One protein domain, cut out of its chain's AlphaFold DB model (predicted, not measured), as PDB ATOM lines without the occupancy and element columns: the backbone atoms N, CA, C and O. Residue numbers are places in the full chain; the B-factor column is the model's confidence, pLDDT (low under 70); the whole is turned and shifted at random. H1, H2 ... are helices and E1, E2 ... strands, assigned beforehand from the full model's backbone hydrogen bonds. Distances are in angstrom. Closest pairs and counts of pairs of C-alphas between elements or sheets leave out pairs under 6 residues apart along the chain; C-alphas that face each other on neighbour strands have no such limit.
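AT A GLANCE: This is residues 15 to 63, 73 to 192, 371 to 395 and 418 to 434 of the 471 residues of an uncharacterized protein of Kalmanozyma brasiliensis (strain GHG001) (UniProt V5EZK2). Two twisted sheets, E1, E2, E8 and the larger E4, E5, E6, E9, E10, lie partly face to face as a long sandwich with crossed strands. At one end a small arm, the parallel pair E3 and E7, carries the length on; towards the other end E4 and E9 bend and helix H2 packs across E4 and E5. The printed part has 211 residues, with ten named strands, E1 to E10, followed by two named helices, H1 and H2; the class is mostly strand, though under half of the residues are in named elements. The whole is loose, with a radius of gyration of the C-alphas of 21.2 A and spans of 72 by 40 by 34 A.

HOW THE PARTS SIT: E1, residues 18 to 23, and E2, residues 39 to 50, form an antiparallel hairpin, with N 20 and O 47 at 2.9 A. E8, residues 142 to 153, is the antiparallel neighbour of E2, with N 46 and O 146 at 2.9 A. E2 runs on into E3, residues 53 to 56, whose parallel neighbour is E7, residues 122 to 125, with N 55 and O 123 at 2.9 A. E4, residues 75 to 92, has E5, residues 98 to 109, and E6, residues 116 to 119, on one side and E9, residues 165 to 177, on the other side, each antiparallel to it; N 85 and O 106, N 76 and O 118, and N 84 and O 172 are at 2.8, 2.9 and 2.8 A. E9 and E10, residues 180 to 183, form a hairpin, with N 177 and O 180 at 2.8 A. In the sandwich, two sheets face to face, the best planes are 27 degrees apart and the closest C-alphas of E1 and E9 are those of Val 21 and Ala 173, 6.1 A. H1, residues 371 to 375, is not on either of these two sheets. H2, residues 423 to 433, is on the branched sheet, and its closest C-alpha pair with E5 is Tyr 98 and His 429, 6.5 A. In H1 and H2 every O i to N i+4 pair is within hydrogen-bond range.

IN THESE COORDINATES: E1 begins at C-alpha 18, (56.717, -1.147, 216.274). E2 measures 34.1 A, E4 46.6 A, E5 32.3 A, E8 34.4 A and E9 35.9 A. E4 bends by 63 degrees at residue 89, and E9 by 58 degrees at residue 168. H2, 15.2 A long, ends at C-alpha 433, (74.790, -25.033, 228.963).

THE WHOLE: The C-alphas of Ala 61 and Ser 371, the two farthest apart, are 72.0 A from each other. Residues 64 to 72, 193 to 370 and 396 to 417 are not printed; the C-alpha gaps are 13.5, 39.9 and 10.8 A. The long links are E1 to E2, E7 to E8 and E8 to E9. The mean pLDDT of the printed part is 78.6, and 51 residues are under 70, among them 54 to 63 and 123 to 141.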
ATOM      1  N   ASP A  15      56.141   1.064 224.784       73.75
ATOM      2  CA  ASP A  15      55.658  -0.336 224.782       73.75
ATOM      3  C   ASP A  15      54.863  -0.742 223.518       73.75
ATOM      4  O   ASP A  15      54.618  -1.924 223.266       73.75
ATOM      5  N   GLN A  16      54.390   0.239 222.747       80.31
ATOM      6  CA  GLN A  16      53.495   0.062 221.607       80.31
ATOM      7  C   GLN A  16      54.110   0.479 220.268       80.31
ATOM      8  O   GLN A  16      53.499   0.226 219.226       80.31
ATOM      9  N   VAL A  17      55.291   1.108 220.270       85.94
ATOM     10  CA  VAL A  17      56.016   1.418 219.034       85.94
ATOM     11  C   VAL A  17      56.445   0.111 218.376       85.94
ATOM     12  O   VAL A  17      56.921  -0.812 219.035       85.94
ATOM     13  N   ARG A  18      56.281   0.016 217.057       90.19
ATOM     14  CA  ARG A  18      56.717  -1.147 216.274       90.19
ATOM     15  C   ARG A  18      57.714  -0.717 215.222       90.19
ATOM     16  O   ARG A  18      57.536   0.320 214.595       90.19
ATOM     17  N   VAL A  19      58.715  -1.554 214.985       90.88
ATOM     18  CA  VAL A  19      59.669  -1.380 213.888       90.88
ATOM     19  C   VAL A  19      59.532  -2.567 212.931       90.88
ATOM     20  O   VAL A  19      59.532  -3.720 213.368       90.88
ATOM     21  N   SER A  20      59.433  -2.312 211.630       91.62
ATOM     22  CA  SER A  20      59.629  -3.312 210.572       91.62
ATOM     23  C   SER A  20      60.769  -2.887 209.646       91.62
ATOM     24  O   SER A  20      61.146  -1.716 209.585       91.62
ATOM     25  N   VAL A  21      61.351  -3.862 208.948       92.31
ATOM     26  CA  VAL A  21      62.357  -3.623 207.913       92.31
ATOM     27  C   VAL A  21      61.996  -4.424 206.668       92.31
ATOM     28  O   VAL A  21      61.776  -5.636 206.731       92.31
ATOM     29  N   GLU A  22      61.909  -3.719 205.545       92.00
ATOM     30  CA  GLU A  22      61.335  -4.183 204.284       92.00
ATOM     31  C   GLU A  22      62.385  -4.006 203.168       92.00
ATOM     32  O   GLU A  22      62.458  -2.955 202.525       92.00
ATOM     33  N   PRO A  23      63.274  -5.001 202.960       90.94
ATOM     34  CA  PRO A  23      64.246  -4.992 201.868       90.94
ATOM     35  C   PRO A  23      63.560  -4.970 200.494       90.94
ATOM     36  O   PRO A  23      62.577  -5.673 200.279       90.94
ATOM     37  N   LEU A  24      64.128  -4.247 199.522       89.81
ATOM     38  CA  LEU A  24      63.625  -4.227 198.136       89.81
ATOM     39  C   LEU A  24      63.770  -5.580 197.412       89.81
ATOM     40  O   LEU A  24      63.198  -5.760 196.336       89.81
ATOM     41  N   VAL A  25      64.575  -6.505 197.948       85.06
ATOM     42  CA  VAL A  25      64.861  -7.814 197.346       85.06
ATOM     43  C   VAL A  25      64.901  -8.931 198.391       85.06
ATOM     44  O   VAL A  25      65.660  -8.866 199.354       85.06
ATOM     45  N   ASP A  26      64.161 -10.014 198.136       75.25
ATOM     46  CA  ASP A  26      64.155 -11.228 198.973       75.25
ATOM     47  C   ASP A  26      65.468 -12.033 198.916       75.25
ATOM     48  O   ASP A  26      65.689 -12.951 199.708       75.25
ATOM     49  N   ARG A  27      66.319 -11.783 197.911       82.06
ATOM     50  CA  ARG A  27      67.537 -12.566 197.653       82.06
ATOM     51  C   ARG A  27      68.640 -11.701 197.051       82.06
ATOM     52  O   ARG A  27      68.542 -11.270 195.902       82.06
ATOM     53  N   LEU A  28      69.732 -11.521 197.793       84.69
ATOM     54  CA  LEU A  28      70.938 -10.857 197.301       84.69
ATOM     55  C   LEU A  28      71.801 -11.841 196.488       84.69
ATOM     56  O   LEU A  28      72.641 -12.559 197.030       84.69
ATOM     57  N   ASN A  29      71.579 -11.892 195.175       81.44
ATOM     58  CA  ASN A  29      72.363 -12.733 194.266       81.44
ATOM     59  C   ASN A  29      73.724 -12.078 193.966       81.44
ATOM     60  O   ASN A  29      73.823 -11.198 193.112       81.44
ATOM     61  N   MET A  30      74.773 -12.515 194.664       81.75
ATOM     62  CA  MET A  30      76.150 -12.068 194.429       81.75
ATOM     63  C   MET A  30      76.764 -12.823 193.236       81.75
ATOM     64  O   MET A  30      76.750 -14.053 193.204       81.75
ATOM     65  N   PHE A  31      77.315 -12.098 192.258       68.31
ATOM     66  CA  PHE A  31      77.863 -12.650 191.013       68.31
ATOM     67  C   PHE A  31      79.357 -12.338 190.862       68.31
ATOM     68  O   PHE A  31      79.741 -11.232 190.489       68.31
ATOM     69  N   GLY A  32      80.212 -13.335 191.090       62.12
ATOM     70  CA  GLY A  32      81.655 -13.223 190.874       62.12
ATOM     71  C   GLY A  32      82.450 -14.264 191.657       62.12
ATOM     72  O   GLY A  32      81.886 -15.173 192.264       62.12
ATOM     73  N   SER A  33      83.775 -14.117 191.666       60.84
ATOM     74  CA  SER A  33      84.611 -14.708 192.715       60.84
ATOM     75  C   SER A  33      84.430 -13.941 194.033       60.84
ATOM     76  O   SER A  33      84.011 -12.785 194.023       60.84
ATOM     77  N   MET A  34      84.768 -14.565 195.168       66.44
ATOM     78  CA  MET A  34      84.746 -13.929 196.495       66.44
ATOM     79  C   MET A  34      85.841 -12.852 196.587       66.44
ATOM     80  O   MET A  34      86.946 -13.105 197.064       66.44
ATOM     81  N   GLN A  35      85.559 -11.658 196.067       70.88
ATOM     82  CA  GLN A  35      86.496 -10.538 196.023       70.88
ATOM     83  C   GLN A  35      86.320  -9.667 197.266       70.88
ATOM     84  O   GLN A  35      85.247  -9.116 197.509       70.88
ATOM     85  N   SER A  36      87.395  -9.513 198.041       70.75
ATOM     86  CA  SER A  36      87.405  -8.737 199.289       70.75
ATOM     87  C   SER A  36      87.106  -7.242 199.102       70.75
ATOM     88  O   SER A  36      86.728  -6.578 200.061       70.75
ATOM     89  N   SER A  37      87.242  -6.724 197.876       80.25
ATOM     90  CA  SER A  37      86.969  -5.337 197.481       80.25
ATOM     91  C   SER A  37      85.582  -5.099 196.867       80.25
ATOM     92  O   SER A  37      85.203  -3.943 196.668       80.25
ATOM     93  N   SER A  38      84.824  -6.149 196.535       84.12
ATOM     94  CA  SER A  38      83.463  -6.000 196.009       84.12
ATOM     95  C   SER A  38      82.478  -5.681 197.129       84.12
ATOM     96  O   SER A  38      82.584  -6.224 198.226       84.12
ATOM     97  N   ASN A  39      81.479  -4.853 196.829       89.00
ATOM     98  CA  ASN A  39      80.325  -4.602 197.687       89.00
ATOM     99  C   ASN A  39      79.050  -4.621 196.837       89.00
ATOM    100  O   ASN A  39      79.086  -4.254 195.661       89.00
ATOM    101  N   TYR A  40      77.940  -5.031 197.440       91.06
ATOM    102  CA  TYR A  40      76.616  -5.086 196.835       91.06
ATOM    103  C   TYR A  40      75.657  -4.192 197.621       91.06
ATOM    104  O   TYR A  40      75.669  -4.207 198.847       91.06
ATOM    105  N   SER A  41      74.817  -3.436 196.915       92.81
ATOM    106  CA  SER A  41      73.718  -2.684 197.530       92.81
ATOM    107  C   SER A  41      72.639  -3.650 198.025       92.81
ATOM    108  O   SER A  41      72.180  -4.516 197.275       92.81
ATOM    109  N   LEU A  42      72.233  -3.484 199.281       94.56
ATOM    110  CA  LEU A  42      71.021  -4.057 199.852       94.56
ATOM    111  C   LEU A  42      70.171  -2.906 200.390       94.56
ATOM    112  O   LEU A  42      70.329  -2.483 201.535       94.56
ATOM    113  N   ALA A  43      69.292  -2.399 199.529       96.06
ATOM    114  CA  ALA A  43      68.380  -1.307 199.841       96.06
ATOM    115  C   ALA A  43      66.989  -1.796 200.281       96.06
ATOM    116  O   ALA A  43      66.595  -2.933 200.002       96.06
ATOM    117  N   GLY A  44      66.237  -0.925 200.950       95.75
ATOM    118  CA  GLY A  44      64.903  -1.190 201.501       95.75
ATOM    119  C   GLY A  44      64.321   0.033 202.204       95.75
ATOM    120  O   GLY A  44      64.902   1.118 202.136       95.75
ATOM    121  N   SER A  45      63.210  -0.147 202.919       95.44
ATOM    122  CA  SER A  45      62.728   0.831 203.898       95.44
ATOM    123  C   SER A  45      62.673   0.258 205.318       95.44
ATOM    124  O   SER A  45      62.599  -0.953 205.539       95.44
ATOM    125  N   VAL A  46      62.773   1.148 206.303       95.12
ATOM    126  CA  VAL A  46      62.466   0.880 207.711       95.12
ATOM    127  C   VAL A  46      61.215   1.671 208.055       95.12
ATOM    128  O   VAL A  46      61.152   2.877 207.798       95.12
ATOM    129  N   VAL A  47      60.232   0.993 208.643       92.50
ATOM    130  CA  VAL A  47      58.969   1.601 209.064       92.50
ATOM    131  C   VAL A  47      58.890   1.573 210.583       92.50
ATOM    132  O   VAL A  47      59.038   0.520 211.202       92.50
ATOM    133  N   VAL A  48      58.637   2.733 211.181       91.50
ATOM    134  CA  VAL A  48      58.319   2.884 212.602       91.50
ATOM    135  C   VAL A  48      56.831   3.212 212.706       91.50
ATOM    136  O   VAL A  48      56.394   4.284 212.283       91.50
ATOM    137  N   GLU A  49      56.037   2.279 213.230       90.38
ATOM    138  CA  GLU A  49      54.627   2.514 213.545       90.38
ATOM    139  C   GLU A  49      54.480   3.018 214.978       90.38
ATOM    140  O   GLU A  49      54.989   2.409 215.921       90.38
ATOM    141  N   ILE A  50      53.727   4.101 215.136       85.81
ATOM    142  CA  ILE A  50      53.423   4.732 216.417       85.81
ATOM    143  C   ILE A  50      51.905   4.641 216.644       85.81
ATOM    144  O   ILE A  50      51.130   4.925 215.718       85.81
ATOM    145  N   PRO A  51      51.450   4.217 217.840       77.25
ATOM    146  CA  PRO A  51      50.028   4.060 218.134       77.25
ATOM    147  C   PRO A  51      49.293   5.405 218.099       77.25
ATOM    148  O   PRO A  51      49.818   6.433 218.528       77.25
ATOM    149  N   ARG A  52      48.031   5.385 217.663       73.06
ATOM    150  CA  ARG A  52      47.096   6.502 217.870       73.06
ATOM    151  C   ARG A  52      46.416   6.381 219.234       73.06
ATOM    152  O   ARG A  52      45.986   5.293 219.625       73.06
ATOM    153  N   LEU A  53      46.275   7.509 219.930       70.62
ATOM    154  CA  LEU A  53      45.534   7.602 221.190       70.62
ATOM    155  C   LEU A  53      44.098   8.065 220.921       70.62
ATOM    156  O   LEU A  53      43.880   9.194 220.479       70.62
ATOM    157  N   ASN A  54      43.115   7.227 221.260       67.75
ATOM    158  CA  ASN A  54      41.717   7.649 221.315       67.75
ATOM    159  C   ASN A  54      41.429   8.201 222.722       67.75
ATOM    160  O   ASN A  54      41.459   7.454 223.706       67.75
ATOM    161  N   ILE A  55      41.164   9.506 222.827       65.12
ATOM    162  CA  ILE A  55      40.868  10.194 224.092       65.12
ATOM    163  C   ILE A  55      39.360  10.503 224.181       65.12
ATOM    164  O   ILE A  55      38.759  10.939 223.195       65.12
ATOM    165  N   PRO A  56      38.710  10.308 225.348       59.12
ATOM    166  CA  PRO A  56      37.314  10.687 225.547       59.12
ATOM    167  C   PRO A  56      37.093  12.199 225.444       59.12
ATOM    168  O   PRO A  56      37.746  12.967 226.150       59.12
ATOM    169  N   ARG A  57      36.072  12.631 224.694       57.31
ATOM    170  CA  ARG A  57      35.644  14.048 224.608       57.31
ATOM    171  C   ARG A  57      35.341  14.732 225.942       57.31
ATOM    172  O   ARG A  57      35.343  15.954 226.029       57.31
ATOM    173  N   LEU A  58      35.042  13.956 226.981       49.41
ATOM    174  CA  LEU A  58      34.773  14.475 228.324       49.41
ATOM    175  C   LEU A  58      36.063  14.805 229.100       49.41
ATOM    176  O   LEU A  58      36.011  15.549 230.074       49.41
ATOM    177  N   SER A  59      37.220  14.289 228.671       50.97
ATOM    178  CA  SER A  59      38.514  14.549 229.310       50.97
ATOM    179  C   SER A  59      39.116  15.897 228.898       50.97
ATOM    180  O   SER A  59      39.772  16.536 229.722       50.97
ATOM    181  N   THR A  60      38.848  16.374 227.676       48.47
ATOM    182  CA  THR A  60      39.390  17.637 227.135       48.47
ATOM    183  C   THR A  60      38.987  18.869 227.962       48.47
ATOM    184  O   THR A  60      39.726  19.845 228.007       48.47
ATOM    185  N   ALA A  61      37.850  18.810 228.666       44.91
ATOM    186  CA  ALA A  61      37.342  19.891 229.518       44.91
ATOM    187  C   ALA A  61      37.788  19.820 230.996       44.91
ATOM    188  O   ALA A  61      37.531  20.759 231.745       44.91
ATOM    189  N   ALA A  62      38.417  18.720 231.432       46.00
ATOM    190  CA  ALA A  62      38.690  18.453 232.854       46.00
ATOM    191  C   ALA A  62      40.148  18.067 233.173       46.00
ATOM    192  O   ALA A  62      40.543  18.127 234.333       46.00
ATOM    193  N   GLY A  63      40.948  17.664 232.176       44.56
ATOM    194  CA  GLY A  63      42.336  17.217 232.374       44.56
ATOM    195  C   GLY A  63      43.428  18.255 232.085       44.56
ATOM    196  O   GLY A  63      44.584  18.000 232.398       44.56
ATOM    197  N   SER A  73      51.531  18.845 222.429       67.00
ATOM    198  CA  SER A  73      50.888  17.639 221.903       67.00
ATOM    199  C   SER A  73      51.745  16.422 222.263       67.00
ATOM    200  O   SER A  73      52.961  16.499 222.055       67.00
ATOM    201  N   PRO A  74      51.168  15.302 222.738       75.44
ATOM    202  CA  PRO A  74      51.956  14.131 223.102       75.44
ATOM    203  C   PRO A  74      52.804  13.682 221.914       75.44
ATOM    204  O   PRO A  74      52.323  13.622 220.782       75.44
ATOM    205  N   SER A  75      54.076  13.396 222.165       81.88
ATOM    206  CA  SER A  75      55.016  12.987 221.127       81.88
ATOM    207  C   SER A  75      55.860  11.805 221.584       81.88
ATOM    208  O   SER A  75      56.136  11.625 222.769       81.88
ATOM    209  N   VAL A  76      56.242  10.977 220.617       85.94
ATOM    210  CA  VAL A  76      57.164   9.860 220.798       85.94
ATOM    211  C   VAL A  76      58.486  10.270 220.169       85.94
ATOM    212  O   VAL A  76      58.546  10.550 218.972       85.94
ATOM    213  N   HIS A  77      59.533  10.342 220.987       90.06
ATOM    214  CA  HIS A  77      60.874  10.691 220.542       90.06
ATOM    215  C   HIS A  77      61.679   9.423 220.257       90.06
ATOM    216  O   HIS A  77      61.901   8.606 221.151       90.06
ATOM    217  N   VAL A  78      62.091   9.270 219.000       91.62
ATOM    218  CA  VAL A  78      62.987   8.215 218.527       91.62
ATOM    219  C   VAL A  78      64.396   8.801 218.489       91.62
ATOM    220  O   VAL A  78      64.703   9.622 217.630       91.62
ATOM    221  N   GLU A  79      65.236   8.414 219.442       93.50
ATOM    222  CA  GLU A  79      66.596   8.939 219.641       93.50
ATOM    223  C   GLU A  79      67.546   8.493 218.526       93.50
ATOM    224  O   GLU A  79      68.367   9.272 218.050       93.50
ATOM    225  N   SER A  80      67.414   7.239 218.086       95.50
ATOM    226  CA  SER A  80      68.198   6.660 216.995       95.50
ATOM    227  C   SER A  80      67.391   5.601 216.242       95.50
ATOM    228  O   SER A  80      66.439   5.027 216.778       95.50
ATOM    229  N   LEU A  81      67.779   5.322 215.000       96.19
ATOM    230  CA  LEU A  81      67.210   4.280 214.152       96.19
ATOM    231  C   LEU A  81      68.318   3.658 213.292       96.19
ATOM    232  O   LEU A  81      68.600   4.105 212.178       96.19
ATOM    233  N   THR A  82      68.930   2.591 213.799       96.88
ATOM    234  CA  THR A  82      69.984   1.861 213.088       96.88
ATOM    235  C   THR A  82      69.387   0.682 212.327       96.88
ATOM    236  O   THR A  82      68.693  -0.144 212.920       96.88
ATOM    237  N   VAL A  83      69.717   0.517 211.045       96.81
ATOM    238  CA  VAL A  83      69.500  -0.747 210.316       96.81
ATOM    239  C   VAL A  83      70.814  -1.510 210.182       96.81
ATOM    240  O   VAL A  83      71.871  -0.916 209.964       96.81
ATOM    241  N   ARG A  84      70.764  -2.834 210.343       95.94
ATOM    242  CA  ARG A  84      71.925  -3.729 210.336       95.94
ATOM    243  C   ARG A  84      71.691  -4.919 209.416       95.94
ATOM    244  O   ARG A  84      70.676  -5.604 209.522       95.94
ATOM    245  N   PHE A  85      72.679  -5.206 208.578       95.06
ATOM    246  CA  PHE A  85      72.866  -6.495 207.925       95.06
ATOM    247  C   PHE A  85      73.901  -7.290 208.721       95.06
ATOM    248  O   PHE A  85      75.018  -6.818 208.956       95.06
ATOM    249  N   MET A  86      73.535  -8.497 209.145       94.31
ATOM    250  CA  MET A  86      74.390  -9.369 209.948       94.31
ATOM    251  C   MET A  86      74.495 -10.744 209.298       94.31
ATOM    252  O   MET A  86      73.498 -11.310 208.849       94.31
ATOM    253  N   GLY A  87      75.711 -11.285 209.254       92.50
ATOM    254  CA  GLY A  87      75.991 -12.620 208.734       92.50
ATOM    255  C   GLY A  87      76.537 -13.540 209.810       92.50
ATOM    256  O   GLY A  87      77.405 -13.134 210.578       92.50
ATOM    257  N   TYR A  88      76.083 -14.788 209.824       91.50
ATOM    258  CA  TYR A  88      76.455 -15.794 210.814       91.50
ATOM    259  C   TYR A  88      76.842 -17.105 210.130       91.50
ATOM    260  O   TYR A  88      76.245 -17.501 209.128       91.50
ATOM    261  N   SER A  89      77.821 -17.799 210.704       89.81
ATOM    262  CA  SER A  89      78.077 -19.213 210.435       89.81
ATOM    263  C   SER A  89      78.015 -19.963 211.754       89.81
ATOM    264  O   SER A  89      78.689 -19.585 212.713       89.81
ATOM    265  N   ILE A  90      77.177 -20.995 211.807       88.50
ATOM    266  CA  ILE A  90      76.952 -21.819 212.991       88.50
ATOM    267  C   ILE A  90      77.330 -23.273 212.713       88.50
ATOM    268  O   ILE A  90      77.170 -23.777 211.598       88.50
ATOM    269  N   TYR A  91      77.747 -23.973 213.757       86.00
ATOM    270  CA  TYR A  91      78.042 -25.397 213.751       86.00
ATOM    271  C   TYR A  91      77.426 -26.054 214.989       86.00
ATOM    272  O   TYR A  91      77.523 -25.505 216.085       86.00
ATOM    273  N   VAL A  92      76.799 -27.221 214.815       80.12
ATOM    274  CA  VAL A  92      76.344 -28.090 215.908       80.12
ATOM    275  C   VAL A  92      76.681 -29.536 215.562       80.12
ATOM    276  O   VAL A  92      76.199 -30.064 214.557       80.12
ATOM    277  N   ASP A  93      77.502 -30.188 216.382       76.31
ATOM    278  CA  ASP A  93      77.904 -31.578 216.142       76.31
ATOM    279  C   ASP A  93      76.906 -32.614 216.696       76.31
ATOM    280  O   ASP A  93      75.885 -32.296 217.306       76.31
ATOM    281  N   ALA A  94      77.213 -33.898 216.491       69.38
ATOM    282  CA  ALA A  94      76.391 -35.007 216.974       69.38
ATOM    283  C   ALA A  94      76.407 -35.211 218.507       69.38
ATOM    284  O   ALA A  94      75.636 -36.031 219.002       69.38
ATOM    285  N   THR A  95      77.257 -34.492 219.248       71.62
ATOM    286  CA  THR A  95      77.325 -34.517 220.720       71.62
ATOM    287  C   THR A  95      76.638 -33.309 221.367       71.62
ATOM    288  O   THR A  95      76.483 -33.274 222.585       71.62
ATOM    289  N   GLY A  96      76.179 -32.338 220.567       70.19
ATOM    290  CA  GLY A  96      75.529 -31.115 221.045       70.19
ATOM    291  C   GLY A  96      76.496 -29.963 221.334       70.19
ATOM    292  O   GLY A  96      76.082 -28.960 221.922       70.19
ATOM    293  N   ARG A  97      77.764 -30.063 220.904       76.06
ATOM    294  CA  ARG A  97      78.677 -28.911 220.894       76.06
ATOM    295  C   ARG A  97      78.215 -27.927 219.830       76.06
ATOM    296  O   ARG A  97      78.208 -28.261 218.646       76.06
ATOM    297  N   TYR A  98      77.858 -26.728 220.266       82.88
ATOM    298  CA  TYR A  98      77.556 -25.579 219.422       82.88
ATOM    299  C   TYR A  98      78.782 -24.669 219.339       82.88
ATOM    300  O   TYR A  98      79.542 -24.548 220.297       82.88
ATOM    301  N   ASN A  99      78.968 -24.009 218.202       84.06
ATOM    302  CA  ASN A  99      79.872 -22.872 218.075       84.06
ATOM    303  C   ASN A  99      79.404 -21.999 216.901       84.06
ATOM    304  O   ASN A  99      78.979 -22.525 215.868       84.06
ATOM    305  N   ALA A 100      79.476 -20.679 217.053       87.12
ATOM    306  CA  ALA A 100      79.043 -19.720 216.046       87.12
ATOM    307  C   ALA A 100      79.956 -18.496 215.977       87.12
ATOM    308  O   ALA A 100      80.458 -17.999 216.988       87.12
ATOM    309  N   ILE A 101      80.100 -17.984 214.757       88.19
ATOM    310  CA  ILE A 101      80.870 -16.789 214.420       88.19
ATOM    311  C   ILE A 101      79.991 -15.801 213.651       88.19
ATOM    312  O   ILE A 101      79.243 -16.192 212.748       88.19
ATOM    313  N   LYS A 102      80.119 -14.505 213.959       91.62
ATOM    314  CA  LYS A 102      79.556 -13.436 213.135       91.62
ATOM    315  C   LYS A 102      80.506 -13.213 211.956       91.62
ATOM    316  O   LYS A 102      81.619 -12.724 212.121       91.62
ATOM    317  N   LEU A 103      80.094 -13.605 210.755       91.38
ATOM    318  CA  LEU A 103      80.882 -13.417 209.535       91.38
ATOM    319  C   LEU A 103      81.048 -11.934 209.195       91.38
ATOM    320  O   LEU A 103      82.106 -11.533 208.724       91.38
ATOM    321  N   THR A 104      80.011 -11.127 209.424       92.56
ATOM    322  CA  THR A 104      80.015  -9.691 209.134       92.56
ATOM    323  C   THR A 104      78.940  -8.957 209.931       92.56
ATOM    324  O   THR A 104      77.914  -9.537 210.291       92.56
ATOM    325  N   GLU A 105      79.171  -7.669 210.158       94.38
ATOM    326  CA  GLU A 105      78.164  -6.695 210.565       94.38
ATOM    327  C   GLU A 105      78.358  -5.449 209.698       94.38
ATOM    328  O   GLU A 105      79.472  -4.950 209.555       94.38
ATOM    329  N   THR A 106      77.289  -4.974 209.072       94.38
ATOM    330  CA  THR A 106      77.262  -3.728 208.299       94.38
ATOM    331  C   THR A 106      76.020  -2.972 208.726       94.38
ATOM    332  O   THR A 106      74.938  -3.554 208.748       94.38
ATOM    333  N   PHE A 107      76.157  -1.703 209.096       96.62
ATOM    334  CA  PHE A 107      75.050  -0.917 209.628       96.62
ATOM    335  C   PHE A 107      74.993   0.479 209.015       96.62
ATOM    336  O   PHE A 107      75.998   1.006 208.538       96.62
ATOM    337  N   GLN A 108      73.802   1.065 209.050       97.12
ATOM    338  CA  GLN A 108      73.527   2.432 208.637       97.12
ATOM    339  C   GLN A 108      72.632   3.075 209.697       97.12
ATOM    340  O   GLN A 108      71.619   2.496 210.091       97.12
ATOM    341  N   GLU A 109      73.013   4.263 210.153       97.06
ATOM    342  CA  GLU A 109      72.161   5.103 210.992       97.06
ATOM    343  C   GLU A 109      71.240   5.933 210.087       97.06
ATOM    344  O   GLU A 109      71.706   6.521 209.107       97.06
ATOM    345  N   LEU A 110      69.935   5.920 210.370       95.94
ATOM    346  CA  LEU A 110      68.895   6.479 209.493       95.94
ATOM    347  C   LEU A 110      68.287   7.788 210.022       95.94
ATOM    348  O   LEU A 110      67.549   8.452 209.294       95.94
ATOM    349  N   LEU A 111      68.605   8.164 211.264       94.38
ATOM    350  CA  LEU A 111      68.215   9.425 211.894       94.38
ATOM    351  C   LEU A 111      69.436  10.332 212.141       94.38
ATOM    352  O   LEU A 111      70.571   9.853 212.176       94.38
ATOM    353  N   PRO A 112      69.234  11.655 212.280       92.38
ATOM    354  CA  PRO A 112      70.293  12.557 212.717       92.38
ATOM    355  C   PRO A 112      70.615  12.353 214.216       92.38
ATOM    356  O   PRO A 112      69.810  11.759 214.931       92.38
ATOM    357  N   PRO A 113      71.745  12.878 214.733       90.25
ATOM    358  CA  PRO A 113      72.143  12.703 216.138       90.25
ATOM    359  C   PRO A 113      71.180  13.306 217.174       90.25
ATOM    360  O   PRO A 113      71.270  12.970 218.349       90.25
ATOM    361  N   GLU A 114      70.284  14.205 216.753       91.00
ATOM    362  CA  GLU A 114      69.196  14.754 217.576       91.00
ATOM    363  C   GLU A 114      67.856  13.995 217.437       91.00
ATOM    364  O   GLU A 114      66.820  14.474 217.902       91.00
ATOM    365  N   GLY A 115      67.861  12.812 216.811       90.69
ATOM    366  CA  GLY A 115      66.709  11.915 216.718       90.69
ATOM    367  C   GLY A 115      65.534  12.471 215.904       90.69
ATOM    368  O   GLY A 115      65.687  13.296 214.999       90.69
ATOM    369  N   HIS A 116      64.324  11.996 216.208       88.69
ATOM    370  CA  HIS A 116      63.082  12.478 215.608       88.69
ATOM    371  C   HIS A 116      61.895  12.393 216.578       88.69
ATOM    372  O   HIS A 116      61.557  11.320 217.076       88.69
ATOM    373  N   SER A 117      61.222  13.523 216.816       88.00
ATOM    374  CA  SER A 117      59.993  13.585 217.620       88.00
ATOM    375  C   SER A 117      58.752  13.495 216.734       88.00
ATOM    376  O   SER A 117      58.407  14.444 216.028       88.00
ATOM    377  N   CYS A 118      58.052  12.367 216.807       83.00
ATOM    378  CA  CYS A 118      56.786  12.137 216.119       83.00
ATOM    379  C   CYS A 118      55.612  12.604 216.989       83.00
ATOM    380  O   CYS A 118      55.420  12.101 218.096       83.00
ATOM    381  N   ILE A 119      54.798  13.535 216.488       80.88
ATOM    382  CA  ILE A 119      53.576  13.987 217.172       80.88
ATOM    383  C   ILE A 119      52.509  12.887 217.083       80.88
ATOM    384  O   ILE A 119      52.164  12.447 215.989       80.88
ATOM    385  N   VAL A 120      51.970  12.464 218.226       80.06
ATOM    386  CA  VAL A 120      50.890  11.474 218.309       80.06
ATOM    387  C   VAL A 120      49.558  12.159 218.019       80.06
ATOM    388  O   VAL A 120      49.151  13.090 218.716       80.06
ATOM    389  N   GLU A 121      48.851  11.681 216.999       72.50
ATOM    390  CA  GLU A 121      47.506  12.160 216.685       72.50
ATOM    391  C   GLU A 121      46.513  11.738 217.779       72.50
ATOM    392  O   GLU A 121      46.372  10.554 218.103       72.50
ATOM    393  N   LEU A 122      45.817  12.732 218.337       71.06
ATOM    394  CA  LEU A 122      44.768  12.554 219.336       71.06
ATOM    395  C   LEU A 122      43.399  12.496 218.657       71.06
ATOM    396  O   LEU A 122      42.882  13.513 218.197       71.06
ATOM    397  N   ASN A 123      42.790  11.313 218.642       67.69
ATOM    398  CA  ASN A 123      41.437  11.129 218.127       67.69
ATOM    399  C   ASN A 123      40.411  11.313 219.255       67.69
ATOM    400  O   ASN A 123      40.396  10.559 220.229       67.69
ATOM    401  N   GLU A 124      39.526  12.300 219.119       64.62
ATOM    402  CA  GLU A 124      38.413  12.503 220.051       64.62
ATOM    403  C   GLU A 124      37.296  11.470 219.831       64.62
ATOM    404  O   GLU A 124      36.553  11.535 218.851       64.62
ATOM    405  N   THR A 125      37.104  10.565 220.792       61.09
ATOM    406  CA  THR A 125      35.988   9.602 220.804       61.09
ATOM    407  C   THR A 125      34.923   9.953 221.845       61.09
ATOM    408  O   THR A 125      35.203  10.530 222.895       61.09
ATOM    409  N   ALA A 126      33.668   9.581 221.576       58.28
ATOM    410  CA  ALA A 126      32.535   9.826 222.479       58.28
ATOM    411  C   ALA A 126      32.455   8.849 223.677       58.28
ATOM    412  O   ALA A 126      31.618   9.022 224.559       58.28
ATOM    413  N   THR A 127      33.297   7.815 223.709       56.66
ATOM    414  CA  THR A 127      33.324   6.760 224.730       56.66
ATOM    415  C   THR A 127      34.219   7.133 225.915       56.66
ATOM    416  O   THR A 127      35.337   7.606 225.743       56.66
ATOM    417  N   SER A 128      33.749   6.890 227.143       52.78
ATOM    418  CA  SER A 128      34.346   7.396 228.397       52.78
ATOM    419  C   SER A 128      35.632   6.699 228.879       52.78
ATOM    420  O   SER A 128      35.921   6.705 230.075       52.78
ATOM    421  N   THR A 129      36.410   6.080 227.991       56.91
ATOM    422  CA  THR A 129      37.686   5.420 228.327       56.91
ATOM    423  C   THR A 129      38.746   5.750 227.291       56.91
ATOM    424  O   THR A 129      38.493   5.552 226.106       56.91
ATOM    425  N   VAL A 130      39.937   6.168 227.736       54.72
ATOM    426  CA  VAL A 130      41.127   6.201 226.873       54.72
ATOM    427  C   VAL A 130      41.395   4.784 226.375       54.72
ATOM    428  O   VAL A 130      41.468   3.849 227.178       54.72
ATOM    429  N   GLN A 131      41.499   4.630 225.059       60.34
ATOM    430  CA  GLN A 131      41.768   3.352 224.410       60.34
ATOM    431  C   GLN A 131      42.836   3.519 223.331       60.34
ATOM    432  O   GLN A 131      42.907   4.529 222.633       60.34
ATOM    433  N   ILE A 132      43.647   2.480 223.189       56.44
ATOM    434  CA  ILE A 132      44.487   2.262 222.016       56.44
ATOM    435  C   ILE A 132      43.546   1.770 220.910       56.44
ATOM    436  O   ILE A 132      42.662   0.957 221.186       56.44
ATOM    437  N   ALA A 133      43.693   2.255 219.677       55.84
ATOM    438  CA  ALA A 133      42.851   1.822 218.561       55.84
ATOM    439  C   ALA A 133      43.142   0.351 218.180       55.84
ATOM    440  O   ALA A 133      44.043   0.074 217.394       55.84
ATOM    441  N   SER A 134      42.402  -0.598 218.766       48.28
ATOM    442  CA  SER A 134      42.653  -2.045 218.625       48.28
ATOM    443  C   SER A 134      41.754  -2.781 217.626       48.28
ATOM    444  O   SER A 134      41.984  -3.964 217.383       48.28
ATOM    445  N   ASN A 135      40.718  -2.129 217.086       40.78
ATOM    446  CA  ASN A 135      39.628  -2.799 216.371       40.78
ATOM    447  C   ASN A 135      39.497  -2.297 214.924       40.78
ATOM    448  O   ASN A 135      39.090  -1.159 214.723       40.78
ATOM    449  N   GLU A 136      39.829  -3.194 213.991       48.72
ATOM    450  CA  GLU A 136      39.466  -3.413 212.566       48.72
ATOM    451  C   GLU A 136      38.924  -2.310 211.615       48.72
ATOM    452  O   GLU A 136      38.921  -2.554 210.410       48.72
ATOM    453  N   ASP A 137      38.534  -1.113 212.054       42.94
ATOM    454  CA  ASP A 137      38.263   0.021 211.154       42.94
ATOM    455  C   ASP A 137      39.582   0.657 210.649       42.94
ATOM    456  O   ASP A 137      40.581   0.706 211.370       42.94
ATOM    457  N   ASP A 138      39.594   1.158 209.402       46.81
ATOM    458  CA  ASP A 138      40.783   1.513 208.581       46.81
ATOM    459  C   ASP A 138      41.545   2.795 209.026       46.81
ATOM    460  O   ASP A 138      41.966   3.645 208.238       46.81
ATOM    461  N   HIS A 139      41.726   2.980 210.332       49.22
ATOM    462  CA  HIS A 139      42.347   4.151 210.952       49.22
ATOM    463  C   HIS A 139      43.858   3.990 211.181       49.22
ATOM    464  O   HIS A 139      44.361   4.277 212.267       49.22
ATOM    465  N   GLN A 140      44.569   3.600 210.114       59.94
ATOM    466  CA  GLN A 140      46.035   3.498 209.945       59.94
ATOM    467  C   GLN A 140      46.889   4.150 211.057       59.94
ATOM    468  O   GLN A 140      46.855   5.369 211.221       59.94
ATOM    469  N   ASN A 141      47.705   3.354 211.764       69.06
ATOM    470  CA  ASN A 141      48.741   3.850 212.688       69.06
ATOM    471  C   ASN A 141      49.609   4.936 212.030       69.06
ATOM    472  O   ASN A 141      49.830   4.902 210.815       69.06
ATOM    473  N   LEU A 142      50.166   5.852 212.827       77.31
ATOM    474  CA  LEU A 142      51.123   6.826 212.309       77.31
ATOM    475  C   LEU A 142      52.400   6.081 211.901       77.31
ATOM    476  O   LEU A 142      53.129   5.583 212.756       77.31
ATOM    477  N   LYS A 143      52.655   5.981 210.592       85.44
ATOM    478  CA  LYS A 143      53.842   5.315 210.047       85.44
ATOM    479  C   LYS A 143      54.879   6.346 209.615       85.44
ATOM    480  O   LYS A 143      54.633   7.118 208.690       85.44
ATOM    481  N   TYR A 144      56.039   6.325 210.259       86.56
ATOM    482  CA  TYR A 144      57.248   6.968 209.758       86.56
ATOM    483  C   TYR A 144      58.005   5.957 208.890       86.56
ATOM    484  O   TYR A 144      58.287   4.854 209.348       86.56
ATOM    485  N   GLU A 145      58.317   6.310 207.645       92.19
ATOM    486  CA  GLU A 145      59.034   5.450 206.693       92.19
ATOM    487  C   GLU A 145      60.300   6.166 206.209       92.19
ATOM    488  O   GLU A 145      60.243   7.332 205.807       92.19
ATOM    489  N   THR A 146      61.436   5.469 206.237       94.00
ATOM    490  CA  THR A 146      62.727   5.971 205.747       94.00
ATOM    491  C   THR A 146      63.463   4.907 204.927       94.00
ATOM    492  O   THR A 146      63.287   3.710 205.151       94.00
ATOM    493  N   GLU A 147      64.256   5.339 203.948       96.62
ATOM    494  CA  GLU A 147      64.955   4.484 202.977       96.62
ATOM    495  C   GLU A 147      66.382   4.155 203.467       96.62
ATOM    496  O   GLU A 147      67.056   5.013 204.038       96.62
ATOM    497  N   PHE A 148      66.867   2.934 203.216       97.00
ATOM    498  CA  PHE A 148      68.240   2.503 203.526       97.00
ATOM    499  C   PHE A 148      68.947   1.885 202.313       97.00
ATOM    500  O   PHE A 148      68.288   1.403 201.392       97.00
ATOM    501  N   ASP A 149      70.284   1.865 202.333       97.06
ATOM    502  CA  ASP A 149      71.139   1.175 201.356       97.06
ATOM    503  C   ASP A 149      72.424   0.667 202.035       97.06
ATOM    504  O   ASP A 149      73.358   1.424 202.311       97.06
ATOM    505  N   LEU A 150      72.461  -0.631 202.344       96.06
ATOM    506  CA  LEU A 150      73.580  -1.270 203.036       96.06
ATOM    507  C   LEU A 150      74.602  -1.831 202.040       96.06
ATOM    508  O   LEU A 150      74.279  -2.659 201.190       96.06
ATOM    509  N   SER A 151      75.867  -1.432 202.204       94.38
ATOM    510  CA  SER A 151      77.015  -1.912 201.421       94.38
ATOM    511  C   SER A 151      77.464  -3.311 201.872       94.38
ATOM    512  O   SER A 151      78.455  -3.453 202.588       94.38
ATOM    513  N   VAL A 152      76.740  -4.350 201.458       93.19
ATOM    514  CA  VAL A 152      77.010  -5.750 201.822       93.19
ATOM    515  C   VAL A 152      78.318  -6.251 201.184       93.19
ATOM    516  O   VAL A 152      78.450  -6.199 199.957       93.19
ATOM    517  N   PRO A 153      79.281  -6.791 201.961       91.69
ATOM    518  CA  PRO A 153      80.556  -7.249 201.410       91.69
ATOM    519  C   PRO A 153      80.432  -8.428 200.431       91.69
ATOM    520  O   PRO A 153      79.822  -9.455 200.720       91.69
ATOM    521  N   GLY A 154      81.076  -8.319 199.271       88.31
ATOM    522  CA  GLY A 154      80.951  -9.266 198.155       88.31
ATOM    523  C   GLY A 154      81.794 -10.540 198.239       88.31
ATOM    524  O   GLY A 154      81.795 -11.340 197.304       88.31
ATOM    525  N   TRP A 155      82.515 -10.736 199.341       87.44
ATOM    526  CA  TRP A 155      83.271 -11.955 199.639       87.44
ATOM    527  C   TRP A 155      82.499 -12.955 200.506       87.44
ATOM    528  O   TRP A 155      83.031 -14.016 200.833       87.44
ATOM    529  N   LEU A 156      81.273 -12.625 200.911       88.94
ATOM    530  CA  LEU A 156      80.487 -13.469 201.800       88.94
ATOM    531  C   LEU A 156      80.137 -14.816 201.135       88.94
ATOM    532  O   LEU A 156      79.761 -14.844 199.961       88.94
ATOM    533  N   PRO A 157      80.248 -15.944 201.862       86.81
ATOM    534  CA  PRO A 157      79.774 -17.233 201.370       86.81
ATOM    535  C   PRO A 157      78.259 -17.216 201.117       86.81
ATOM    536  O   PRO A 157      77.509 -16.472 201.744       86.81
ATOM    537  N   ALA A 158      77.788 -18.077 200.216       85.19
ATOM    538  CA  ALA A 158      76.355 -18.261 200.006       85.19
ATOM    539  C   ALA A 158      75.676 -18.838 201.263       85.19
ATOM    540  O   ALA A 158      76.263 -19.661 201.974       85.19
ATOM    541  N   SER A 159      74.414 -18.464 201.497       86.75
ATOM    542  CA  SER A 159      73.582 -19.101 202.523       86.75
ATOM    543  C   SER A 159      73.489 -20.608 202.270       86.75
ATOM    544  O   SER A 159      73.127 -21.042 201.175       86.75
ATOM    545  N   GLN A 160      73.793 -21.415 203.282       82.88
ATOM    546  CA  GLN A 160      73.838 -22.872 203.179       82.88
ATOM    547  C   GLN A 160      73.312 -23.496 204.468       82.88
ATOM    548  O   GLN A 160      73.730 -23.105 205.550       82.88
ATOM    549  N   ARG A 161      72.464 -24.524 204.366       80.94
ATOM    550  CA  ARG A 161      72.022 -25.333 205.512       80.94
ATOM    551  C   ARG A 161      72.525 -26.769 205.390       80.94
ATOM    552  O   ARG A 161      72.509 -27.353 204.309       80.94
ATOM    553  N   SER A 162      72.932 -27.352 206.511       78.38
ATOM    554  CA  SER A 162      73.237 -28.778 206.661       78.38
ATOM    555  C   SER A 162      72.607 -29.325 207.950       78.38
ATOM    556  O   SER A 162      71.973 -28.585 208.703       78.38
ATOM    557  N   ARG A 163      72.801 -30.620 208.237       72.44
ATOM    558  CA  ARG A 163      72.437 -31.214 209.537       72.44
ATOM    559  C   ARG A 163      73.315 -30.710 210.693       72.44
ATOM    560  O   ARG A 163      72.861 -30.735 211.829       72.44
ATOM    561  N   PHE A 164      74.546 -30.289 210.407       76.06
ATOM    562  CA  PHE A 164      75.586 -30.028 211.411       76.06
ATOM    563  C   PHE A 164      75.967 -28.547 211.526       76.06
ATOM    564  O   PHE A 164      76.967 -28.205 212.141       76.06
ATOM    565  N   GLY A 165      75.217 -27.650 210.892       82.69
ATOM    566  CA  GLY A 165      75.577 -26.238 210.811       82.69
ATOM    567  C   GLY A 165      74.947 -25.540 209.617       82.69
ATOM    568  O   GLY A 165      74.437 -26.194 208.698       82.69
ATOM    569  N   ALA A 166      74.975 -24.214 209.644       85.62
ATOM    570  CA  ALA A 166      74.394 -23.371 208.614       85.62
ATOM    571  C   ALA A 166      75.080 -22.002 208.543       85.62
ATOM    572  O   ALA A 166      75.496 -21.451 209.560       85.62
ATOM    573  N   THR A 167      75.133 -21.451 207.337       88.31
ATOM    574  CA  THR A 167      75.548 -20.082 207.033       88.31
ATOM    575  C   THR A 167      74.312 -19.298 206.624       88.31
ATOM    576  O   THR A 167      73.583 -19.741 205.731       88.31
ATOM    577  N   PHE A 168      74.067 -18.152 207.251       89.56
ATOM    578  CA  PHE A 168      72.876 -17.348 206.997       89.56
ATOM    579  C   PHE A 168      73.097 -15.858 207.264       89.56
ATOM    580  O   PHE A 168      74.070 -15.451 207.899       89.56
ATOM    581  N   TYR A 169      72.143 -15.053 206.799       90.62
ATOM    582  CA  TYR A 169      72.142 -13.599 206.917       90.62
ATOM    583  C   TYR A 169      70.764 -13.115 207.366       90.62
ATOM    584  O   TYR A 169      69.757 -13.757 207.061       90.62
ATOM    585  N   CYS A 170      70.714 -11.990 208.073       91.25
ATOM    586  CA  CYS A 170      69.473 -11.305 208.418       91.25
ATOM    587  C   CYS A 170      69.626  -9.786 208.292       91.25
ATOM    588  O   CYS A 170      70.726  -9.240 208.430       91.25
ATOM    589  N   VAL A 171      68.497  -9.116 208.055       92.75
ATOM    590  CA  VAL A 171      68.362  -7.667 208.223       92.75
ATOM    591  C   VAL A 171      67.522  -7.409 209.473       92.75
ATOM    592  O   VAL A 171      66.496  -8.061 209.688       92.75
ATOM    593  N   GLN A 172      67.965  -6.466 210.297       93.88
ATOM    594  CA  GLN A 172      67.271  -6.025 211.503       93.88
ATOM    595  C   GLN A 172      67.340  -4.503 211.605       93.88
ATOM    596  O   GLN A 172      68.384  -3.919 211.323       93.88
ATOM    597  N   ALA A 173      66.257  -3.869 212.042       95.25
ATOM    598  CA  ALA A 173      66.281  -2.478 212.480       95.25
ATOM    599  C   ALA A 173      66.161  -2.393 214.009       95.25
ATOM    600  O   ALA A 173      65.543  -3.241 214.655       95.25
ATOM    601  N   THR A 174      66.772  -1.368 214.590       94.75
ATOM    602  CA  THR A 174      66.731  -1.053 216.018       94.75
ATOM    603  C   THR A 174      66.419   0.426 216.162       94.75
ATOM    604  O   THR A 174      67.227   1.259 215.756       94.75
ATOM    605  N   ALA A 175      65.266   0.746 216.739       94.06
ATOM    606  CA  ALA A 175      64.979   2.088 217.224       94.06
ATOM    607  C   ALA A 175      65.384   2.190 218.699       94.06
ATOM    608  O   ALA A 175      65.203   1.228 219.449       94.06
ATOM    609  N   ILE A 176      65.878   3.347 219.132       93.12
ATOM    610  CA  ILE A 176      65.896   3.712 220.553       93.12
ATOM    611  C   ILE A 176      64.798   4.751 220.764       93.12
ATOM    612  O   ILE A 176      64.742   5.748 220.047       93.12
ATOM    613  N   VAL A 177      63.894   4.495 221.705       89.81
ATOM    614  CA  VAL A 177      62.711   5.314 221.985       89.81
ATOM    615  C   VAL A 177      62.662   5.566 223.487       89.81
ATOM    616  O   VAL A 177      62.452   4.629 224.252       89.81
ATOM    617  N   GLN A 178      62.895   6.809 223.919       86.00
ATOM    618  CA  GLN A 178      62.972   7.183 225.344       86.00
ATOM    619  C   GLN A 178      63.901   6.247 226.159       86.00
ATOM    620  O   GLN A 178      63.532   5.714 227.206       86.00
ATOM    621  N   GLY A 179      65.098   5.979 225.632       85.75
ATOM    622  CA  GLY A 179      66.093   5.051 226.174       85.75
ATOM    623  C   GLY A 179      65.778   3.552 226.026       85.75
ATOM    624  O   GLY A 179      66.630   2.725 226.355       85.75
ATOM    625  N   GLN A 180      64.598   3.163 225.529       87.25
ATOM    626  CA  GLN A 180      64.216   1.763 225.314       87.25
ATOM    627  C   GLN A 180      64.567   1.293 223.894       87.25
ATOM    628  O   GLN A 180      64.229   1.947 222.910       87.25
ATOM    629  N   ALA A 181      65.210   0.130 223.764       89.31
ATOM    630  CA  ALA A 181      65.552  -0.447 222.464       89.31
ATOM    631  C   ALA A 181      64.378  -1.255 221.876       89.31
ATOM    632  O   ALA A 181      64.116  -2.383 222.296       89.31
ATOM    633  N   VAL A 182      63.708  -0.704 220.862       88.69
ATOM    634  CA  VAL A 182      62.651  -1.385 220.103       88.69
ATOM    635  C   VAL A 182      63.275  -2.062 218.882       88.69
ATOM    636  O   VAL A 182      63.739  -1.413 217.940       88.69
ATOM    637  N   LEU A 183      63.304  -3.392 218.900       88.19
ATOM    638  CA  LEU A 183      63.843  -4.210 217.813       88.19
ATOM    639  C   LEU A 183      62.768  -4.518 216.774       88.19
ATOM    640  O   LEU A 183      61.631  -4.843 217.121       88.19
ATOM    641  N   SER A 184      63.144  -4.501 215.496       84.44
ATOM    642  CA  SER A 184      62.272  -5.025 214.456       84.44
ATOM    643  C   SER A 184      62.082  -6.528 214.617       84.44
ATOM    644  O   SER A 184      63.000  -7.251 215.027       84.44
ATOM    645  N   ALA A 185      60.922  -7.021 214.180       69.44
ATOM    646  CA  ALA A 185      60.835  -8.415 213.773       69.44
ATOM    647  C   ALA A 185      61.957  -8.690 212.754       69.44
ATOM    648  O   ALA A 185      62.245  -7.858 211.885       69.44
ATOM    649  N   LEU A 186      62.637  -9.824 212.901       61.34
ATOM    650  CA  LEU A 186      63.723 -10.199 212.005       61.34
ATOM    651  C   LEU A 186      63.143 -10.502 210.628       61.34
ATOM    652  O   LEU A 186      62.380 -11.457 210.479       61.34
ATOM    653  N   SER A 187      63.536  -9.710 209.629       48.66
ATOM    654  CA  SER A 187      63.148  -9.933 208.238       48.66
ATOM    655  C   SER A 187      63.981 -11.085 207.668       48.66
ATOM    656  O   SER A 187      64.957 -10.907 206.940       48.66
ATOM    657  N   GLY A 188      63.630 -12.304 208.084       48.97
ATOM    658  CA  GLY A 188      63.891 -13.489 207.284       48.97
ATOM    659  C   GLY A 188      62.995 -13.393 206.058       48.97
ATOM    660  O   GLY A 188      61.786 -13.277 206.220       48.97
ATOM    661  N   PHE A 189      63.596 -13.380 204.866       43.69
ATOM    662  CA  PHE A 189      62.954 -13.024 203.596       43.69
ATOM    663  C   PHE A 189      61.747 -13.911 203.250       43.69
ATOM    664  O   PHE A 189      61.872 -14.909 202.534       43.69
ATOM    665  N   ASP A 190      60.573 -13.560 203.779       37.97
ATOM    666  CA  ASP A 190      59.340 -14.326 203.634       37.97
ATOM    667  C   ASP A 190      58.432 -13.735 202.546       37.97
ATOM    668  O   ASP A 190      57.289 -13.352 202.778       37.97
ATOM    669  N   GLY A 191      58.959 -13.693 201.317       35.44
ATOM    670  CA  GLY A 191      58.203 -13.284 200.137       35.44
ATOM    671  C   GLY A 191      56.953 -14.146 199.935       35.44
ATOM    672  O   GLY A 191      57.060 -15.332 199.593       35.44
ATOM    673  N   GLU A 192      55.784 -13.531 200.130       33.41
ATOM    674  CA  GLU A 192      54.456 -13.983 199.702       33.41
ATOM    675  C   GLU A 192      53.755 -12.825 198.963       33.41
ATOM    676  O   GLU A 192      53.769 -11.675 199.403       33.41
ATOM    677  N   SER A 371      93.710 -18.619 206.957       70.12
ATOM    678  CA  SER A 371      93.719 -18.063 205.600       70.12
ATOM    679  C   SER A 371      92.459 -17.256 205.272       70.12
ATOM    680  O   SER A 371      92.583 -16.208 204.649       70.12
ATOM    681  N   PHE A 372      91.269 -17.672 205.720       73.75
ATOM    682  CA  PHE A 372      90.032 -16.908 205.538       73.75
ATOM    683  C   PHE A 372      90.110 -15.569 206.282       73.75
ATOM    684  O   PHE A 372      89.964 -14.524 205.656       73.75
ATOM    685  N   CYS A 373      90.461 -15.578 207.573       77.69
ATOM    686  CA  CYS A 373      90.604 -14.351 208.374       77.69
ATOM    687  C   CYS A 373      91.728 -13.418 207.897       77.69
ATOM    688  O   CYS A 373      91.661 -12.217 208.128       77.69
ATOM    689  N   ALA A 374      92.771 -13.953 207.252       75.44
ATOM    690  CA  ALA A 374      93.839 -13.148 206.657       75.44
ATOM    691  C   ALA A 374      93.469 -12.569 205.276       75.44
ATOM    692  O   ALA A 374      94.124 -11.637 204.817       75.44
ATOM    693  N   THR A 375      92.446 -13.117 204.610       77.75
ATOM    694  CA  THR A 375      91.998 -12.685 203.271       77.75
ATOM    695  C   THR A 375      90.768 -11.773 203.339       77.75
ATOM    696  O   THR A 375      90.596 -10.905 202.482       77.75
ATOM    697  N   PHE A 376      89.914 -11.960 204.350       80.88
ATOM    698  CA  PHE A 376      88.603 -11.327 204.452       80.88
ATOM    699  C   PHE A 376      88.385 -10.654 205.819       80.88
ATOM    700  O   PHE A 376      88.692 -11.262 206.848       80.88
ATOM    701  N   PRO A 377      87.836  -9.422 205.856       79.19
ATOM    702  CA  PRO A 377      87.621  -8.665 207.088       79.19
ATOM    703  C   PRO A 377      86.432  -9.208 207.896       79.19
ATOM    704  O   PRO A 377      85.317  -8.691 207.829       79.19
ATOM    705  N   VAL A 378      86.681 -10.251 208.687       81.38
ATOM    706  CA  VAL A 378      85.760 -10.701 209.742       81.38
ATOM    707  C   VAL A 378      85.807  -9.752 210.954       81.38
ATOM    708  O   VAL A 378      86.863  -9.174 211.226       81.38
ATOM    709  N   PRO A 379      84.707  -9.605 211.722       83.31
ATOM    710  CA  PRO A 379      84.707  -8.871 212.987       83.31
ATOM    711  C   PRO A 379      85.825  -9.332 213.950       83.31
ATOM    712  O   PRO A 379      86.157 -10.525 213.973       83.31
ATOM    713  N   PRO A 380      86.411  -8.409 214.741       77.00
ATOM    714  CA  PRO A 380      87.557  -8.690 215.606       77.00
ATOM    715  C   PRO A 380      87.208  -9.624 216.774       77.00
ATOM    716  O   PRO A 380      86.050  -9.795 217.145       77.00
ATOM    717  N   ALA A 381      88.234 -10.227 217.379       72.94
ATOM    718  CA  ALA A 381      88.058 -11.095 218.540       72.94
ATOM    719  C   ALA A 381      87.599 -10.302 219.790       72.94
ATOM    720  O   ALA A 381      88.144  -9.224 220.029       72.94
ATOM    721  N   PRO A 382      86.677 -10.835 220.622       74.12
ATOM    722  CA  PRO A 382      86.044 -12.153 220.530       74.12
ATOM    723  C   PRO A 382      84.853 -12.183 219.554       74.12
ATOM    724  O   PRO A 382      83.751 -11.759 219.876       74.12
ATOM    725  N   ASN A 383      85.048 -12.797 218.386       73.62
ATOM    726  CA  ASN A 383      83.998 -13.026 217.393       73.62
ATOM    727  C   ASN A 383      83.329 -14.394 217.623       73.62
ATOM    728  O   ASN A 383      83.267 -15.246 216.736       73.62
ATOM    729  N   LYS A 384      82.921 -14.632 218.872       80.31
ATOM    730  CA  LYS A 384      82.060 -15.751 219.261       80.31
ATOM    731  C   LYS A 384      80.660 -15.194 219.468       80.31
ATOM    732  O   LYS A 384      80.523 -14.132 220.063       80.31
ATOM    733  N   VAL A 385      79.653 -15.908 218.987       83.94
ATOM    734  CA  VAL A 385      78.245 -15.535 219.149       83.94
ATOM    735  C   VAL A 385      77.589 -16.564 220.058       83.94
ATOM    736  O   VAL A 385      77.623 -17.757 219.739       83.94
ATOM    737  N   ASP A 386      77.012 -16.131 221.180       84.38
ATOM    738  CA  ASP A 386      76.269 -17.037 222.054       84.38
ATOM    739  C   ASP A 386      75.079 -17.645 221.287       84.38
ATOM    740  O   ASP A 386      74.541 -17.057 220.347       84.38
ATOM    741  N   ALA A 387      74.649 -18.840 221.674       83.56
ATOM    742  CA  ALA A 387      73.396 -19.409 221.200       83.56
ATOM    743  C   ALA A 387      72.186 -18.516 221.557       83.56
ATOM    744  O   ALA A 387      71.198 -18.510 220.819       83.56
ATOM    745  N   ALA A 388      72.279 -17.746 222.648       82.94
ATOM    746  CA  ALA A 388      71.313 -16.724 223.045       82.94
ATOM    747  C   ALA A 388      71.341 -15.460 222.157       82.94
ATOM    748  O   ALA A 388      70.289 -14.868 221.928       82.94
ATOM    749  N   ASP A 389      72.508 -15.085 221.619       84.25
ATOM    750  CA  ASP A 389      72.698 -13.897 220.764       84.25
ATOM    751  C   ASP A 389      72.263 -14.120 219.304       84.25
ATOM    752  O   ASP A 389      72.237 -13.180 218.501       84.25
ATOM    753  N   LEU A 390      71.967 -15.366 218.910       83.19
ATOM    754  CA  LEU A 390      71.528 -15.646 217.547       83.19
ATOM    755  C   LEU A 390      70.166 -15.000 217.259       83.19
ATOM    756  O   LEU A 390      69.244 -15.116 218.072       83.19
ATOM    757  N   PRO A 391      69.987 -14.394 216.069       77.88
ATOM    758  CA  PRO A 391      68.740 -13.749 215.685       77.88
ATOM    759  C   PRO A 391      67.602 -14.773 215.649       77.88
ATOM    760  O   PRO A 391      67.485 -15.584 214.725       77.88
ATOM    761  N   VAL A 392      66.752 -14.728 216.676       66.62
ATOM    762  CA  VAL A 392      65.670 -15.687 216.877       66.62
ATOM    763  C   VAL A 392      64.596 -15.491 215.811       66.62
ATOM    764  O   VAL A 392      63.691 -14.674 215.961       66.62
ATOM    765  N   VAL A 393      64.648 -16.303 214.753       60.34
ATOM    766  CA  VAL A 393      63.581 -16.381 213.746       60.34
ATOM    767  C   VAL A 393      62.353 -17.060 214.367       60.34
ATOM    768  O   VAL A 393      62.111 -18.263 214.229       60.34
ATOM    769  N   THR A 394      61.578 -16.287 215.127       47.19
ATOM    770  CA  THR A 394      60.178 -16.586 215.422       47.19
ATOM    771  C   THR A 394      59.375 -16.390 214.150       47.19
ATOM    772  O   THR A 394      59.186 -15.259 213.709       47.19
ATOM    773  N   TYR A 395      58.854 -17.482 213.596       46.34
ATOM    774  CA  TYR A 395      57.746 -17.399 212.650       46.34
ATOM    775  C   TYR A 395      56.633 -16.574 213.293       46.34
ATOM    776  O   TYR A 395      56.215 -16.883 214.415       46.34
ATOM    777  N   ARG A 418      64.860 -21.164 204.074       55.56
ATOM    778  CA  ARG A 418      64.695 -19.898 204.812       55.56
ATOM    779  C   ARG A 418      64.839 -20.072 206.333       55.56
ATOM    780  O   ARG A 418      65.120 -19.093 207.016       55.56
ATOM    781  N   GLN A 419      64.709 -21.292 206.879       60.94
ATOM    782  CA  GLN A 419      65.153 -21.589 208.252       60.94
ATOM    783  C   GLN A 419      66.682 -21.476 208.304       60.94
ATOM    784  O   GLN A 419      67.398 -22.451 208.065       60.94
ATOM    785  N   SER A 420      67.151 -20.272 208.622       61.31
ATOM    786  CA  SER A 420      68.551 -19.882 208.806       61.31
ATOM    787  C   SER A 420      69.367 -20.918 209.580       61.31
ATOM    788  O   SER A 420      70.500 -21.218 209.212       61.31
ATOM    789  N   TYR A 421      68.775 -21.513 210.614       69.38
ATOM    790  CA  TYR A 421      69.340 -22.624 211.363       69.38
ATOM    791  C   TYR A 421      68.262 -23.553 211.924       69.38
ATOM    792  O   TYR A 421      67.074 -23.222 211.976       69.38
ATOM    793  N   ASP A 422      68.679 -24.733 212.389       74.31
ATOM    794  CA  ASP A 422      67.807 -25.578 213.196       74.31
ATOM    795  C   ASP A 422      67.752 -25.060 214.639       74.31
ATOM    796  O   ASP A 422      68.612 -25.352 215.474       74.31
ATOM    797  N   ARG A 423      66.719 -24.265 214.932       77.00
ATOM    798  CA  ARG A 423      66.498 -23.693 216.266       77.00
ATOM    799  C   ARG A 423      66.352 -24.763 217.357       77.00
ATOM    800  O   ARG A 423      66.656 -24.462 218.507       77.00
ATOM    801  N   SER A 424      65.937 -25.996 217.039       79.88
ATOM    802  CA  SER A 424      65.812 -27.061 218.047       79.88
ATOM    803  C   SER A 424      67.174 -27.527 218.569       79.88
ATOM    804  O   SER A 424      67.320 -27.742 219.771       79.88
ATOM    805  N   LEU A 425      68.191 -27.582 217.702       77.94
ATOM    806  CA  LEU A 425      69.564 -27.916 218.089       77.94
ATOM    807  C   LEU A 425      70.188 -26.816 218.960       77.94
ATOM    808  O   LEU A 425      70.800 -27.113 219.983       77.94
ATOM    809  N   VAL A 426      69.977 -25.547 218.594       80.69
ATOM    810  CA  VAL A 426      70.478 -24.387 219.353       80.69
ATOM    811  C   VAL A 426      69.796 -24.279 220.723       80.69
ATOM    812  O   VAL A 426      70.477 -24.129 221.733       80.69
ATOM    813  N   LEU A 427      68.469 -24.447 220.799       83.62
ATOM    814  CA  LEU A 427      67.748 -24.504 222.080       83.62
ATOM    815  C   LEU A 427      68.166 -25.711 222.934       83.62
ATOM    816  O   LEU A 427      68.253 -25.593 224.157       83.62
ATOM    817  N   GLY A 428      68.459 -26.857 222.308       84.38
ATOM    818  CA  GLY A 428      69.028 -28.023 222.981       84.38
ATOM    819  C   GLY A 428      70.386 -27.716 223.616       84.38
ATOM    820  O   GLY A 428      70.594 -28.035 224.784       84.38
ATOM    821  N   HIS A 429      71.271 -27.021 222.898       81.81
ATOM    822  CA  HIS A 429      72.556 -26.581 223.437       81.81
ATOM    823  C   HIS A 429      72.399 -25.577 224.593       81.81
ATOM    824  O   HIS A 429      72.960 -25.815 225.659       81.81
ATOM    825  N   ILE A 430      71.571 -24.532 224.449       84.06
ATOM    826  CA  ILE A 430      71.258 -23.584 225.544       84.06
ATOM    827  C   ILE A 430      70.762 -24.339 226.788       84.06
ATOM    828  O   ILE A 430      71.139 -24.031 227.915       84.06
ATOM    829  N   THR A 431      69.949 -25.378 226.587       87.44
ATOM    830  CA  THR A 431      69.428 -26.226 227.667       87.44
ATOM    831  C   THR A 431      70.518 -27.074 228.340       87.44
ATOM    832  O   THR A 431      70.414 -27.333 229.538       87.44
ATOM    833  N   LEU A 432      71.565 -27.491 227.618       84.00
ATOM    834  CA  LEU A 432      72.725 -28.196 228.182       84.00
ATOM    835  C   LEU A 432      73.670 -27.243 228.926       84.00
ATOM    836  O   LEU A 432      74.064 -27.554 230.051       84.00
ATOM    837  N   ALA A 433      73.971 -26.077 228.347       83.44
ATOM    838  CA  ALA A 433      74.790 -25.033 228.963       83.44
ATOM    839  C   ALA A 433      74.171 -24.550 230.288       83.44
ATOM    840  O   ALA A 433      74.811 -24.630 231.337       83.44
ATOM    841  N   ASN A 434      72.875 -24.212 230.286       85.62
ATOM    842  CA  ASN A 434      72.124 -23.826 231.490       85.62
ATOM    843  C   ASN A 434      72.022 -24.939 232.555       85.62
ATOM    844  O   ASN A 434      71.680 -24.661 233.701       85.62
TER     845      ASN A 434